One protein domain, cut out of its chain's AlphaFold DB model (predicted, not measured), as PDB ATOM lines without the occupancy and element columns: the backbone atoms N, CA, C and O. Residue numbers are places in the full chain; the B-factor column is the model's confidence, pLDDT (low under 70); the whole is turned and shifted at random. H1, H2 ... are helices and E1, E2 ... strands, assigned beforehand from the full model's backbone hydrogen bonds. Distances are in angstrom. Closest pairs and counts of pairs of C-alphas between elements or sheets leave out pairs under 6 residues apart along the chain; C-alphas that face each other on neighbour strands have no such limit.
ATOM      1  N   LEU A   5      24.342  -5.224   1.697       80.25
ATOM      2  CA  LEU A   5      23.255  -5.054   0.729       80.25
ATOM      3  C   LEU A   5      23.631  -4.118  -0.428       80.25
ATOM      4  O   LEU A   5      23.293  -4.413  -1.575       80.25
ATOM      5  N   ILE A   6      24.386  -3.046  -0.170       81.75
ATOM      6  CA  ILE A   6      24.932  -2.185  -1.230       81.75
ATOM      7  C   ILE A   6      25.912  -2.997  -2.085       81.75
ATOM      8  O   ILE A   6      25.837  -2.953  -3.312       81.75
ATOM      9  N   ASN A   7      26.742  -3.837  -1.457       84.00
ATOM     10  CA  ASN A   7      27.682  -4.713  -2.154       84.00
ATOM     11  C   ASN A   7      26.979  -5.673  -3.136       84.00
ATOM     12  O   ASN A   7      27.428  -5.862  -4.268       84.00
ATOM     13  N   THR A   8      25.819  -6.226  -2.758       84.69
ATOM     14  CA  THR A   8      25.019  -7.065  -3.673       84.69
ATOM     15  C   THR A   8      24.461  -6.283  -4.866       84.69
ATOM     16  O   THR A   8      24.390  -6.810  -5.979       84.69
ATOM     17  N   ARG A   9      24.088  -5.010  -4.670       85.88
ATOM     18  CA  ARG A   9      23.593  -4.134  -5.741       85.88
ATOM     19  C   ARG A   9      24.713  -3.744  -6.701       85.88
ATOM     20  O   ARG A   9      24.487  -3.797  -7.909       85.88
ATOM     21  N   ILE A  10      25.913  -3.473  -6.186       85.88
ATOM     22  CA  ILE A  10      27.122  -3.272  -6.998       85.88
ATOM     23  C   ILE A  10      27.396  -4.528  -7.828       85.88
ATOM     24  O   ILE A  10      27.492  -4.447  -9.050       85.88
ATOM     25  N   ARG A  11      27.381  -5.715  -7.209       86.19
ATOM     26  CA  ARG A  11      27.544  -6.988  -7.928       86.19
ATOM     27  C   ARG A  11      26.502  -7.172  -9.037       86.19
ATOM     28  O   ARG A  11      26.829  -7.653 -10.120       86.19
ATOM     29  N   LYS A  12      25.248  -6.768  -8.807       88.12
ATOM     30  CA  LYS A  12      24.190  -6.782  -9.833       88.12
ATOM     31  C   LYS A  12      24.466  -5.788 -10.968       88.12
ATOM     32  O   LYS A  12      24.155  -6.105 -12.111       88.12
ATOM     33  N   ALA A  13      25.029  -4.616 -10.679       86.12
ATOM     34  CA  ALA A  13      25.423  -3.638 -11.693       86.12
ATOM     35  C   ALA A  13      26.619  -4.124 -12.529       86.12
ATOM     36  O   ALA A  13      26.600  -3.990 -13.749       86.12
ATOM     37  N   ILE A  14      27.601  -4.785 -11.908       87.25
ATOM     38  CA  ILE A  14      28.738  -5.399 -12.614       87.25
ATOM     39  C   ILE A  14      28.254  -6.470 -13.591       87.25
ATOM     40  O   ILE A  14      28.677  -6.494 -14.742       87.25
ATOM     41  N   LYS A  15      27.284  -7.303 -13.187       87.50
ATOM     42  CA  LYS A  15      26.641  -8.267 -14.100       87.50
ATOM     43  C   LYS A  15      25.958  -7.605 -15.306       87.50
ATOM     44  O   LYS A  15      25.736  -8.274 -16.306       87.50
ATOM     45  N   LYS A  16      25.620  -6.315 -15.220       87.44
ATOM     46  CA  LYS A  16      25.076  -5.508 -16.324       87.44
ATOM     47  C   LYS A  16      26.157  -4.750 -17.113       87.44
ATOM     48  O   LYS A  16      25.808  -3.945 -17.967       87.44
ATOM     49  N   GLY A  17      27.440  -4.987 -16.832       84.62
ATOM     50  CA  GLY A  17      28.575  -4.379 -17.532       84.62
ATOM     51  C   GLY A  17      29.196  -3.161 -16.843       84.62
ATOM     52  O   GLY A  17      30.046  -2.507 -17.443       84.62
ATOM     53  N   ALA A  18      28.808  -2.833 -15.604       84.81
ATOM     54  CA  ALA A  18      29.451  -1.745 -14.866       84.81
ATOM     55  C   ALA A  18      30.902  -2.101 -14.503       84.81
ATOM     56  O   ALA A  18      31.177  -3.201 -14.018       84.81
ATOM     57  N   LYS A  19      31.820  -1.151 -14.701       85.19
ATOM     58  CA  LYS A  19      33.212  -1.245 -14.245       85.19
ATOM     59  C   LYS A  19      33.335  -0.619 -12.859       85.19
ATOM     60  O   LYS A  19      32.697   0.398 -12.594       85.19
ATOM     61  N   VAL A  20      34.127  -1.234 -11.985       85.31
ATOM     62  CA  VAL A  20      34.304  -0.786 -10.598       85.31
ATOM     63  C   VAL A  20      35.783  -0.604 -10.304       85.31
ATOM     64  O   VAL A  20      36.575  -1.530 -10.488       85.31
ATOM     65  N   PHE A  21      36.110   0.588  -9.817       84.06
ATOM     66  CA  PHE A  21      37.436   0.983  -9.365       84.06
ATOM     67  C   PHE A  21      37.401   1.209  -7.854       84.06
ATOM     68  O   PHE A  21      36.397   1.706  -7.335       84.06
ATOM     69  N   ALA A  22      38.478   0.859  -7.155       82.12
ATOM     70  CA  ALA A  22      38.607   1.087  -5.721       82.12
ATOM     71  C   ALA A  22      39.921   1.790  -5.374       82.12
ATOM     72  O   ALA A  22      40.980   1.463  -5.907       82.12
ATOM     73  N   ILE A  23      39.826   2.744  -4.445       76.50
ATOM     74  CA  ILE A  23      40.954   3.400  -3.783       76.50
ATOM     75  C   ILE A  23      40.833   3.079  -2.290       76.50
ATOM     76  O   ILE A  23      39.799   3.358  -1.676       76.50
ATOM     77  N   GLY A  24      41.857   2.457  -1.716       76.50
ATOM     78  CA  GLY A  24      41.884   2.012  -0.327       76.50
ATOM     79  C   GLY A  24      42.698   0.733  -0.124       76.50
ATOM     80  O   GLY A  24      43.308   0.238  -1.072       76.50
ATOM     81  N   PRO A  25      42.723   0.196   1.108       76.38
ATOM     82  CA  PRO A  25      43.364  -1.084   1.378       76.38
ATOM     83  C   PRO A  25      42.669  -2.188   0.581       76.38
ATOM     84  O   PRO A  25      41.437  -2.270   0.592       76.38
ATOM     85  N   GLU A  26      43.455  -3.027  -0.093       78.50
ATOM     86  CA  GLU A  26      42.926  -4.168  -0.836       78.50
ATOM     87  C   GLU A  26      42.192  -5.119   0.113       78.50
ATOM     88  O   GLU A  26      42.680  -5.475   1.187       78.50
ATOM     89  N   THR A  27      40.982  -5.507  -0.277       75.50
ATOM     90  CA  THR A  27      40.140  -6.437   0.480       75.50
ATOM     91  C   THR A  27      39.505  -7.436  -0.462       75.50
ATOM     92  O   THR A  27      39.142  -7.077  -1.583       75.50
ATOM     93  N   GLU A  28      39.264  -8.648   0.023       74.69
ATOM     94  CA  GLU A  28      38.574  -9.658  -0.768       74.69
ATOM     95  C   GLU A  28      37.113  -9.246  -1.011       74.69
ATOM     96  O   GLU A  28      36.291  -9.156  -0.093       74.69
ATOM     97  N   LEU A  29      36.785  -8.961  -2.271       78.75
ATOM     98  CA  LEU A  29      35.433  -8.633  -2.712       78.75
ATOM     99  C   LEU A  29      34.911  -9.751  -3.612       78.75
ATOM    100  O   LEU A  29      35.613 -10.280  -4.461       78.75
ATOM    101  N   THR A  30      33.621 -10.070  -3.481       80.81
ATOM    102  CA  THR A  30      32.940 -11.145  -4.244       80.81
ATOM    103  C   THR A  30      32.785 -10.884  -5.760       80.81
ATOM    104  O   THR A  30      31.936 -11.491  -6.425       80.81
ATOM    105  N   TYR A  31      33.535  -9.928  -6.307       81.75
ATOM    106  CA  TYR A  31      33.539  -9.513  -7.705       81.75
ATOM    107  C   TYR A  31      34.869  -8.846  -8.067       81.75
ATOM    108  O   TYR A  31      35.566  -8.312  -7.210       81.75
ATOM    109  N   LYS A  32      35.188  -8.840  -9.364       80.19
ATOM    110  CA  LYS A  32      36.403  -8.216  -9.888       80.19
ATOM    111  C   LYS A  32      36.353  -6.697  -9.706       80.19
ATOM    112  O   LYS A  32      35.398  -6.058 -10.150       80.19
ATOM    113  N   VAL A  33      37.397  -6.154  -9.092       84.38
ATOM    114  CA  VAL A  33      37.615  -4.719  -8.882       84.38
ATOM    115  C   VAL A  33      39.005  -4.361  -9.375       84.38
ATOM    116  O   VAL A  33      39.939  -5.144  -9.215       84.38
ATOM    117  N   GLU A  34      39.126  -3.192  -9.995       84.62
ATOM    118  CA  GLU A  34      40.419  -2.612 -10.339       84.62
ATOM    119  C   GLU A  34      40.883  -1.708  -9.193       84.62
ATOM    120  O   GLU A  34      40.268  -0.679  -8.899       84.62
ATOM    121  N   TRP A  35      41.932  -2.142  -8.497       83.19
ATOM    122  CA  TRP A  35      42.520  -1.410  -7.381       83.19
ATOM    123  C   TRP A  35      43.508  -0.378  -7.913       83.19
ATOM    124  O   TRP A  35      44.457  -0.720  -8.612       83.19
ATOM    125  N   LEU A  36      43.270   0.890  -7.588       78.50
ATOM    126  CA  LEU A  36      44.117   2.002  -8.023       78.50
ATOM    127  C   LEU A  36      45.238   2.307  -7.015       78.50
ATOM    128  O   LEU A  36      46.204   2.978  -7.360       78.50
ATOM    129  N   GLY A  37      45.109   1.812  -5.779       78.25
ATOM    130  CA  GLY A  37      46.044   2.026  -4.673       78.25
ATOM    131  C   GLY A  37      45.344   2.505  -3.399       78.25
ATOM    132  O   GLY A  37      44.129   2.683  -3.374       78.25
ATOM    133  N   ALA A  38      46.113   2.715  -2.328       71.25
ATOM    134  CA  ALA A  38      45.597   3.109  -1.008       71.25
ATOM    135  C   ALA A  38      45.812   4.595  -0.656       71.25
ATOM    136  O   ALA A  38      45.423   5.031   0.431       71.25
ATOM    137  N   ASP A  39      46.433   5.367  -1.551       69.00
ATOM    138  CA  ASP A  39      46.727   6.786  -1.342       69.00
ATOM    139  C   ASP A  39      45.543   7.670  -1.765       69.00
ATOM    140  O   ASP A  39      44.976   7.509  -2.847       69.00
ATOM    141  N   LEU A  40      45.178   8.625  -0.910       64.88
ATOM    142  CA  LEU A  40      44.133   9.610  -1.180       64.88
ATOM    143  C   LEU A  40      44.527  10.610  -2.272       64.88
ATOM    144  O   LEU A  40      43.635  11.199  -2.886       64.88
ATOM    145  N   SER A  41      45.824  10.758  -2.569       64.81
ATOM    146  CA  SER A  41      46.312  11.612  -3.662       64.81
ATOM    147  C   SER A  41      45.761  11.190  -5.037       64.81
ATOM    148  O   SER A  41      45.563  12.029  -5.920       64.81
ATOM    149  N   LEU A  42      45.394   9.912  -5.191       66.25
ATOM    150  CA  LEU A  42      44.784   9.344  -6.398       66.25
ATOM    151  C   LEU A  42      43.386   9.902  -6.702       66.25
ATOM    152  O   LEU A  42      42.935   9.812  -7.840       66.25
ATOM    153  N   LEU A  43      42.700  10.506  -5.724       62.97
ATOM    154  CA  LEU A  43      41.426  11.196  -5.967       62.97
ATOM    155  C   LEU A  43      41.610  12.474  -6.798       62.97
ATOM    156  O   LEU A  43      40.701  12.854  -7.531       62.97
ATOM    157  N   GLY A  44      42.774  13.124  -6.690       60.72
ATOM    158  CA  GLY A  44      43.141  14.291  -7.497       60.72
ATOM    159  C   GLY A  44      43.878  13.938  -8.791       60.72
ATOM    160  O   GLY A  44      43.944  14.766  -9.694       60.72
ATOM    161  N   ASN A  45      44.416  12.719  -8.892       66.19
ATOM    162  CA  ASN A  45      45.186  12.248 -10.040       66.19
ATOM    163  C   ASN A  45      44.785  10.815 -10.421       66.19
ATOM    164  O   ASN A  45      45.521   9.854 -10.195       66.19
ATOM    165  N   LEU A  46      43.574  10.673 -10.961       67.94
ATOM    166  CA  LEU A  46      43.089   9.389 -11.460       67.94
ATOM    167  C   LEU A  46      43.879   8.973 -12.712       67.94
ATOM    168  O   LEU A  46      44.116   9.814 -13.581       67.94
ATOM    169  N   PRO A  47      44.211   7.680 -12.881       76.50
ATOM    170  CA  PRO A  47      44.802   7.190 -14.123       76.50
ATOM    171  C   PRO A  47      43.921   7.518 -15.335       76.50
ATOM    172  O   PRO A  47      42.694   7.391 -15.262       76.50
ATOM    173  N   GLU A  48      44.531   7.870 -16.472       71.94
ATOM    174  CA  GLU A  48      43.812   8.276 -17.697       71.94
ATOM    175  C   GLU A  48      42.745   7.257 -18.131       71.94
ATOM    176  O   GLU A  48      41.654   7.631 -18.566       71.94
ATOM    177  N   ALA A  49      43.024   5.962 -17.949       74.69
ATOM    178  CA  ALA A  49      42.086   4.883 -18.246       74.69
ATOM    179  C   ALA A  49      40.799   4.966 -17.404       74.69
ATOM    180  O   ALA A  49      39.702   4.791 -17.939       74.69
ATOM    181  N   ALA A  50      40.914   5.272 -16.107       71.38
ATOM    182  CA  ALA A  50      39.769   5.439 -15.218       71.38
ATOM    183  C   ALA A  50      39.028   6.752 -15.518       71.38
ATOM    184  O   ALA A  50      37.806   6.747 -15.659       71.38
ATOM    185  N   ALA A  51      39.757   7.858 -15.704       73.44
ATOM    186  CA  ALA A  51      39.177   9.169 -16.005       73.44
ATOM    187  C   ALA A  51      38.349   9.167 -17.307       73.44
ATOM    188  O   ALA A  51      37.245   9.717 -17.353       73.44
ATOM    189  N   LYS A  52      38.829   8.477 -18.349       73.94
ATOM    190  CA  LYS A  52      38.099   8.316 -19.614       73.94
ATOM    191  C   LYS A  52      36.803   7.515 -19.447       73.94
ATOM    192  O   LYS A  52      35.760   7.885 -19.967       73.94
ATOM    193  N   ILE A  53      36.836   6.441 -18.658       76.88
ATOM    194  CA  ILE A  53      35.641   5.628 -18.386       76.88
ATOM    195  C   ILE A  53      34.599   6.422 -17.589       76.88
ATOM    196  O   ILE A  53      33.405   6.272 -17.838       76.88
ATOM    197  N   PHE A  54      35.031   7.268 -16.651       72.25
ATOM    198  CA  PHE A  54      34.133   8.133 -15.885       72.25
ATOM    199  C   PHE A  54      33.496   9.241 -16.734       72.25
ATOM    200  O   PHE A  54      32.327   9.552 -16.521       72.25
ATOM    201  N   THR A  55      34.232   9.809 -17.694       72.88
ATOM    202  CA  THR A  55      33.728  10.863 -18.596       72.88
ATOM    203  C   THR A  55      32.787  10.322 -19.673       72.88
ATOM    204  O   THR A  55      31.769  10.946 -19.955       72.88
ATOM    205  N   ASP A  56      33.060   9.131 -20.212       80.25
ATOM    206  CA  ASP A  56      32.200   8.475 -21.208       80.25
ATOM    207  C   ASP A  56      30.938   7.829 -20.588       80.25
ATOM    208  O   ASP A  56      29.989   7.459 -21.292       80.25
ATOM    209  N   ALA A  57      30.902   7.648 -19.263       76.50
ATOM    210  CA  ALA A  57      29.784   7.012 -18.578       76.50
ATOM    211  C   ALA A  57      28.551   7.927 -18.517       76.50
ATOM    212  O   ALA A  57      28.597   9.047 -18.023       76.50
ATOM    213  N   LYS A  58      27.385   7.396 -18.910       77.44
ATOM    214  CA  LYS A  58      26.100   8.117 -18.816       77.44
ATOM    215  C   LYS A  58      25.619   8.357 -17.378       77.44
ATOM    216  O   LYS A  58      24.804   9.243 -17.153       77.44
ATOM    217  N   ALA A  59      26.053   7.527 -16.430       76.12
ATOM    218  CA  ALA A  59      25.634   7.589 -15.029       76.12
ATOM    219  C   ALA A  59      26.788   7.162 -14.101       76.12
ATOM    220  O   ALA A  59      26.761   6.052 -13.559       76.12
ATOM    221  N   PRO A  60      27.837   7.995 -13.959       76.75
ATOM    222  CA  PRO A  60      28.926   7.719 -13.034       76.75
ATOM    223  C   PRO A  60      28.438   7.825 -11.584       76.75
ATOM    224  O   PRO A  60      27.569   8.630 -11.254       76.75
ATOM    225  N   MET A  61      29.009   7.004 -10.704       77.81
ATOM    226  CA  MET A  61      28.707   7.012  -9.274       77.81
ATOM    227  C   MET A  61      30.003   6.900  -8.483       77.81
ATOM    228  O   MET A  61      30.836   6.042  -8.769       77.81
ATOM    229  N   VAL A  62      30.142   7.739  -7.458       77.19
ATOM    230  CA  VAL A  62      31.254   7.698  -6.506       77.19
ATOM    231  C   VAL A  62      30.690   7.334  -5.137       77.19
ATOM    232  O   VAL A  62      29.771   7.986  -4.648       77.19
ATOM    233  N   ILE A  63      31.222   6.273  -4.525       77.12
ATOM    234  CA  ILE A  63      30.829   5.825  -3.183       77.12
ATOM    235  C   ILE A  63      32.000   6.077  -2.240       77.12
ATOM    236  O   ILE A  63      33.024   5.404  -2.325       77.12
ATOM    237  N   VAL A  64      31.827   7.011  -1.307       73.25
ATOM    238  CA  VAL A  64      32.813   7.282  -0.256       73.25
ATOM    239  C   VAL A  64      32.365   6.593   1.027       73.25
ATOM    240  O   VAL A  64      31.294   6.870   1.566       73.25
ATOM    241  N   GLY A  65      33.175   5.659   1.522       71.31
ATOM    242  CA  GLY A  65      32.882   4.962   2.771       71.31
ATOM    243  C   GLY A  65      33.000   5.898   3.975       71.31
ATOM    244  O   GLY A  65      33.991   6.606   4.115       71.31
ATOM    245  N   GLY A  66      32.055   5.831   4.915       66.69
ATOM    246  CA  GLY A  66      32.079   6.638   6.146       66.69
ATOM    247  C   GLY A  66      33.248   6.358   7.105       66.69
ATOM    248  O   GLY A  66      33.321   6.982   8.150       66.69
ATOM    249  N   GLY A  67      34.141   5.415   6.791       63.66
ATOM    250  CA  GLY A  67      35.426   5.258   7.485       63.66
ATOM    251  C   GLY A  67      36.560   6.091   6.875       63.66
ATOM    252  O   GLY A  67      37.522   6.388   7.569       63.66
ATOM    253  N   ALA A  68      36.429   6.492   5.606       60.16
ATOM    254  CA  ALA A  68      37.325   7.444   4.948       60.16
ATOM    255  C   ALA A  68      37.013   8.894   5.370       60.16
ATOM    256  O   ALA A  68      37.869   9.770   5.315       60.16
ATOM    257  N   LEU A  69      35.783   9.130   5.837       60.69
ATOM    258  CA  LEU A  69      35.321  10.378   6.430       60.69
ATOM    259  C   LEU A  69      35.292  10.185   7.949       60.69
ATOM    260  O   LEU A  69      34.421   9.477   8.450       60.69
ATOM    261  N   LYS A  70      36.224  10.765   8.717       51.16
ATOM    262  CA  LYS A  70      36.096  10.770  10.189       51.16
ATOM    263  C   LYS A  70      34.690  11.293  10.550       51.16
ATOM    264  O   LYS A  70      34.379  12.434  10.238       51.16
ATOM    265  N   GLY A  71      33.839  10.455  11.157       48.06
ATOM    266  CA  GLY A  71      32.442  10.809  11.470       48.06
ATOM    267  C   GLY A  71      31.342  10.107  10.654       48.06
ATOM    268  O   GLY A  71      30.243  10.644  10.537       48.06
ATOM    269  N   GLY A  72      31.566   8.888  10.144       43.44
ATOM    270  CA  GLY A  72      30.578   8.088   9.391       43.44
ATOM    271  C   GLY A  72      29.210   7.829  10.053       43.44
ATOM    272  O   GLY A  72      28.291   7.362   9.381       43.44
ATOM    273  N   HIS A  73      29.033   8.180  11.331       44.97
ATOM    274  CA  HIS A  73      27.716   8.242  11.970       44.97
ATOM    275  C   HIS A  73      26.782   9.228  11.251       44.97
ATOM    276  O   HIS A  73      25.609   8.925  11.054       44.97
ATOM    277  N   GLY A  74      27.311  10.358  10.765       45.09
ATOM    278  CA  GLY A  74      26.538  11.348  10.014       45.09
ATOM    279  C   GLY A  74      25.962  10.790   8.711       45.09
ATOM    280  O   GLY A  74      24.807  11.051   8.400       45.09
ATOM    281  N   ALA A  75      26.715   9.950   7.994       44.97
ATOM    282  CA  ALA A  75      26.248   9.302   6.765       44.97
ATOM    283  C   ALA A  75      25.216   8.192   7.039       44.97
ATOM    284  O   ALA A  75      24.248   8.054   6.295       44.97
ATOM    285  N   ALA A  76      25.376   7.433   8.130       46.38
ATOM    286  CA  ALA A  76      24.385   6.444   8.559       46.38
ATOM    287  C   ALA A  76      23.077   7.111   9.012       46.38
ATOM    288  O   ALA A  76      21.996   6.668   8.626       46.38
ATOM    289  N   LEU A  77      23.171   8.216   9.759       49.69
ATOM    290  CA  LEU A  77      22.028   9.062  10.092       49.69
ATOM    291  C   LEU A  77      21.416   9.683   8.837       49.69
ATOM    292  O   LEU A  77      20.202   9.694   8.729       49.69
ATOM    293  N   ALA A  78      22.213  10.166   7.882       48.91
ATOM    294  CA  ALA A  78      21.714  10.721   6.626       48.91
ATOM    295  C   ALA A  78      20.970   9.670   5.796       48.91
ATOM    296  O   ALA A  78      19.917   9.979   5.261       48.91
ATOM    297  N   PHE A  79      21.444   8.422   5.759       50.25
ATOM    298  CA  PHE A  79      20.735   7.310   5.126       50.25
ATOM    299  C   PHE A  79      19.438   6.967   5.876       50.25
ATOM    300  O   PHE A  79      18.369   6.907   5.276       50.25
ATOM    301  N   TYR A 143      17.488  15.932  -0.511       67.12
ATOM    302  CA  TYR A 143      18.312  17.031  -0.021       67.12
ATOM    303  C   TYR A 143      18.950  17.692  -1.234       67.12
ATOM    304  O   TYR A 143      19.546  16.998  -2.061       67.12
ATOM    305  N   GLU A 144      18.822  19.012  -1.354       64.06
ATOM    306  CA  GLU A 144      19.616  19.746  -2.334       64.06
ATOM    307  C   GLU A 144      21.094  19.529  -2.007       64.06
ATOM    308  O   GLU A 144      21.562  19.788  -0.895       64.06
ATOM    309  N   TRP A 145      21.823  18.963  -2.966       65.06
ATOM    310  CA  TRP A 145      23.251  18.741  -2.821       65.06
ATOM    311  C   TRP A 145      23.971  20.073  -3.013       65.06
ATOM    312  O   TRP A 145      24.125  20.539  -4.139       65.06
ATOM    313  N   ASN A 146      24.421  20.667  -1.911       63.59
ATOM    314  CA  ASN A 146      25.360  21.781  -1.935       63.59
ATOM    315  C   ASN A 146      26.737  21.260  -1.492       63.59
ATOM    316  O   ASN A 146      26.981  21.160  -0.285       63.59
ATOM    317  N   PRO A 147      27.610  20.832  -2.426       62.19
ATOM    318  CA  PRO A 147      28.922  20.328  -2.059       62.19
ATOM    319  C   PRO A 147      29.700  21.449  -1.362       62.19
ATOM    320  O   PRO A 147      29.775  22.555  -1.902       62.19
ATOM    321  N   PRO A 148      30.290  21.203  -0.179       59.81
ATOM    322  CA  PRO A 148      31.142  22.201   0.446       59.81
ATOM    323  C   PRO A 148      32.317  22.512  -0.487       59.81
ATOM    324  O   PRO A 148      32.897  21.602  -1.085       59.81
ATOM    325  N   ALA A 149      32.676  23.790  -0.609       60.00
ATOM    326  CA  ALA A 149      33.927  24.169  -1.249       60.00
ATOM    327  C   ALA A 149      35.074  23.641  -0.378       60.00
ATOM    328  O   ALA A 149      35.230  24.061   0.768       60.00
ATOM    329  N   LEU A 150      35.824  22.675  -0.902       61.41
ATOM    330  CA  LEU A 150      36.996  22.104  -0.250       61.41
ATOM    331  C   LEU A 150      38.231  22.568  -1.023       61.41
ATOM    332  O   LEU A 150      38.308  22.406  -2.237       61.41
ATOM    333  N   ASP A 151      39.177  23.164  -0.310       52.62
ATOM    334  CA  ASP A 151      40.433  23.732  -0.811       52.62
ATOM    335  C   ASP A 151      41.613  22.741  -0.753       52.62
ATOM    336  O   ASP A 151      42.692  23.014  -1.280       52.62
ATOM    337  N   GLY A 152      41.415  21.570  -0.142       56.16
ATOM    338  CA  GLY A 152      42.451  20.559   0.051       56.16
ATOM    339  C   GLY A 152      42.440  19.439  -0.991       56.16
ATOM    340  O   GLY A 152      41.422  18.778  -1.202       56.16
ATOM    341  N   ALA A 153      43.608  19.141  -1.566       59.38
ATOM    342  CA  ALA A 153      43.859  17.842  -2.185       59.38
ATOM    343  C   ALA A 153      43.878  16.760  -1.091       59.38
ATOM    344  O   ALA A 153      44.506  16.947  -0.047       59.38
ATOM    345  N   GLY A 154      43.200  15.631  -1.314       57.97
ATOM    346  CA  GLY A 154      43.246  14.496  -0.391       57.97
ATOM    347  C   GLY A 154      44.687  14.015  -0.215       57.97
ATOM    348  O   GLY A 154      45.330  13.633  -1.187       57.97
ATOM    349  N   GLN A 155      45.204  14.058   1.011       56.50
ATOM    350  CA  GLN A 155      46.557  13.613   1.347       56.50
ATOM    351  C   GLN A 155      46.499  12.554   2.449       56.50
ATOM    352  O   GLN A 155      45.688  12.646   3.372       56.50
ATOM    353  N   GLY A 156      47.389  11.565   2.361       62.50
ATOM    354  CA  GLY A 156      47.523  10.486   3.336       62.50
ATOM    355  C   GLY A 156      47.060   9.129   2.806       62.50
ATOM    356  O   GLY A 156      46.291   9.029   1.855       62.50
ATOM    357  N   SER A 157      47.536   8.066   3.452       64.31
ATOM    358  CA  SER A 157      47.148   6.692   3.135       64.31
ATOM    359  C   SER A 157      45.934   6.273   3.958       64.31
ATOM    360  O   SER A 157      45.856   6.548   5.162       64.31
ATOM    361  N   LEU A 158      44.986   5.584   3.323       66.38
ATOM    362  CA  LEU A 158      43.881   4.936   4.022       66.38
ATOM    363  C   LEU A 158      44.428   3.748   4.829       66.38
ATOM    364  O   LEU A 158      44.581   2.634   4.328       66.38
ATOM    365  N   ALA A 159      44.747   4.010   6.098       62.00
ATOM    366  CA  ALA A 159      45.344   3.037   7.002       62.00
ATOM    367  C   ALA A 159      44.324   1.987   7.461       62.00
ATOM    368  O   ALA A 159      43.507   2.241   8.346       62.00
ATOM    369  N   GLY A 160      44.437   0.785   6.896       64.44
ATOM    370  CA  GLY A 160      43.698  -0.394   7.330       64.44
ATOM    371  C   GLY A 160      42.182  -0.279   7.170       64.44
ATOM    372  O   GLY A 160      41.595   0.767   6.897       64.44
ATOM    373  N   TYR A 161      41.511  -1.409   7.325       67.88
ATOM    374  CA  TYR A 161      40.063  -1.439   7.254       67.88
ATOM    375  C   TYR A 161      39.461  -1.108   8.635       67.88
ATOM    376  O   TYR A 161      39.839  -1.733   9.628       67.88
TER     377      TYR A 161
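What this domain is: This is residues 5 to 79 and 143 to 161 of the 197 residues of the protein "NADH_dhqG_C domain-containing protein" of Diploscapter pachys (UniProt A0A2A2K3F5). The model has little regular structure: a short pair of parallel strands, E1 and E2, has four short helices scattered round it, no helix touching another, with long unnamed stretches at residues 57 to 72 and 143 to 161. Residues 144 to 151 stick out. The 94 printed residues, 37 in named elements, run H1, E1, E2, H2, H3, H4, mostly helix. The whole is only just compact, close to loose, with radius of gyration of the C-alphas 14.3 A and spans 34 by 31 by 30 A.

How they stand to each other: H1, residues 5 to 14, is apart from E2, residues 34 to 37. E1, residues 21 to 23, is parallel to E2 at 20 degrees, with N 22 and O 34 within hydrogen-bond range at 2.9 A. The closest C-alphas of E1 and H2, residues 40 to 43, are those of Ile 23 and Leu 40, 7.4 A apart; those of E1 and H3, residues 48 to 56, are Phe 21 and Ala 50, 7.7 A. H4, residues 73 to 79, is apart from E1 and E2. Every O i to N i+4 pair is within hydrogen-bond range in H1, H3 and H4; H2 is too short for one.

Where its parts are: H1 begins at C-alpha 5 (23.255, -5.054, 0.729) and is 14.4 A long; E1 is 7.0 A, E2 9.2 A, H2 5.7 A and H3 12.1 A. H4, 9.8 A, ends at C-alpha 79 (20.735, 7.310, 5.126).

The domain as a whole: The two C-alphas farthest apart, of Lys 15 and Asp 151, are 37.3 A apart. Residues 80 to 142 are not printed; C-alphas 79 and 143 are 11.3 A apart. The link H3 to H4 is long. Residues 39 to 46, 66 to 79 and 143 to 161 have pLDDT under 70.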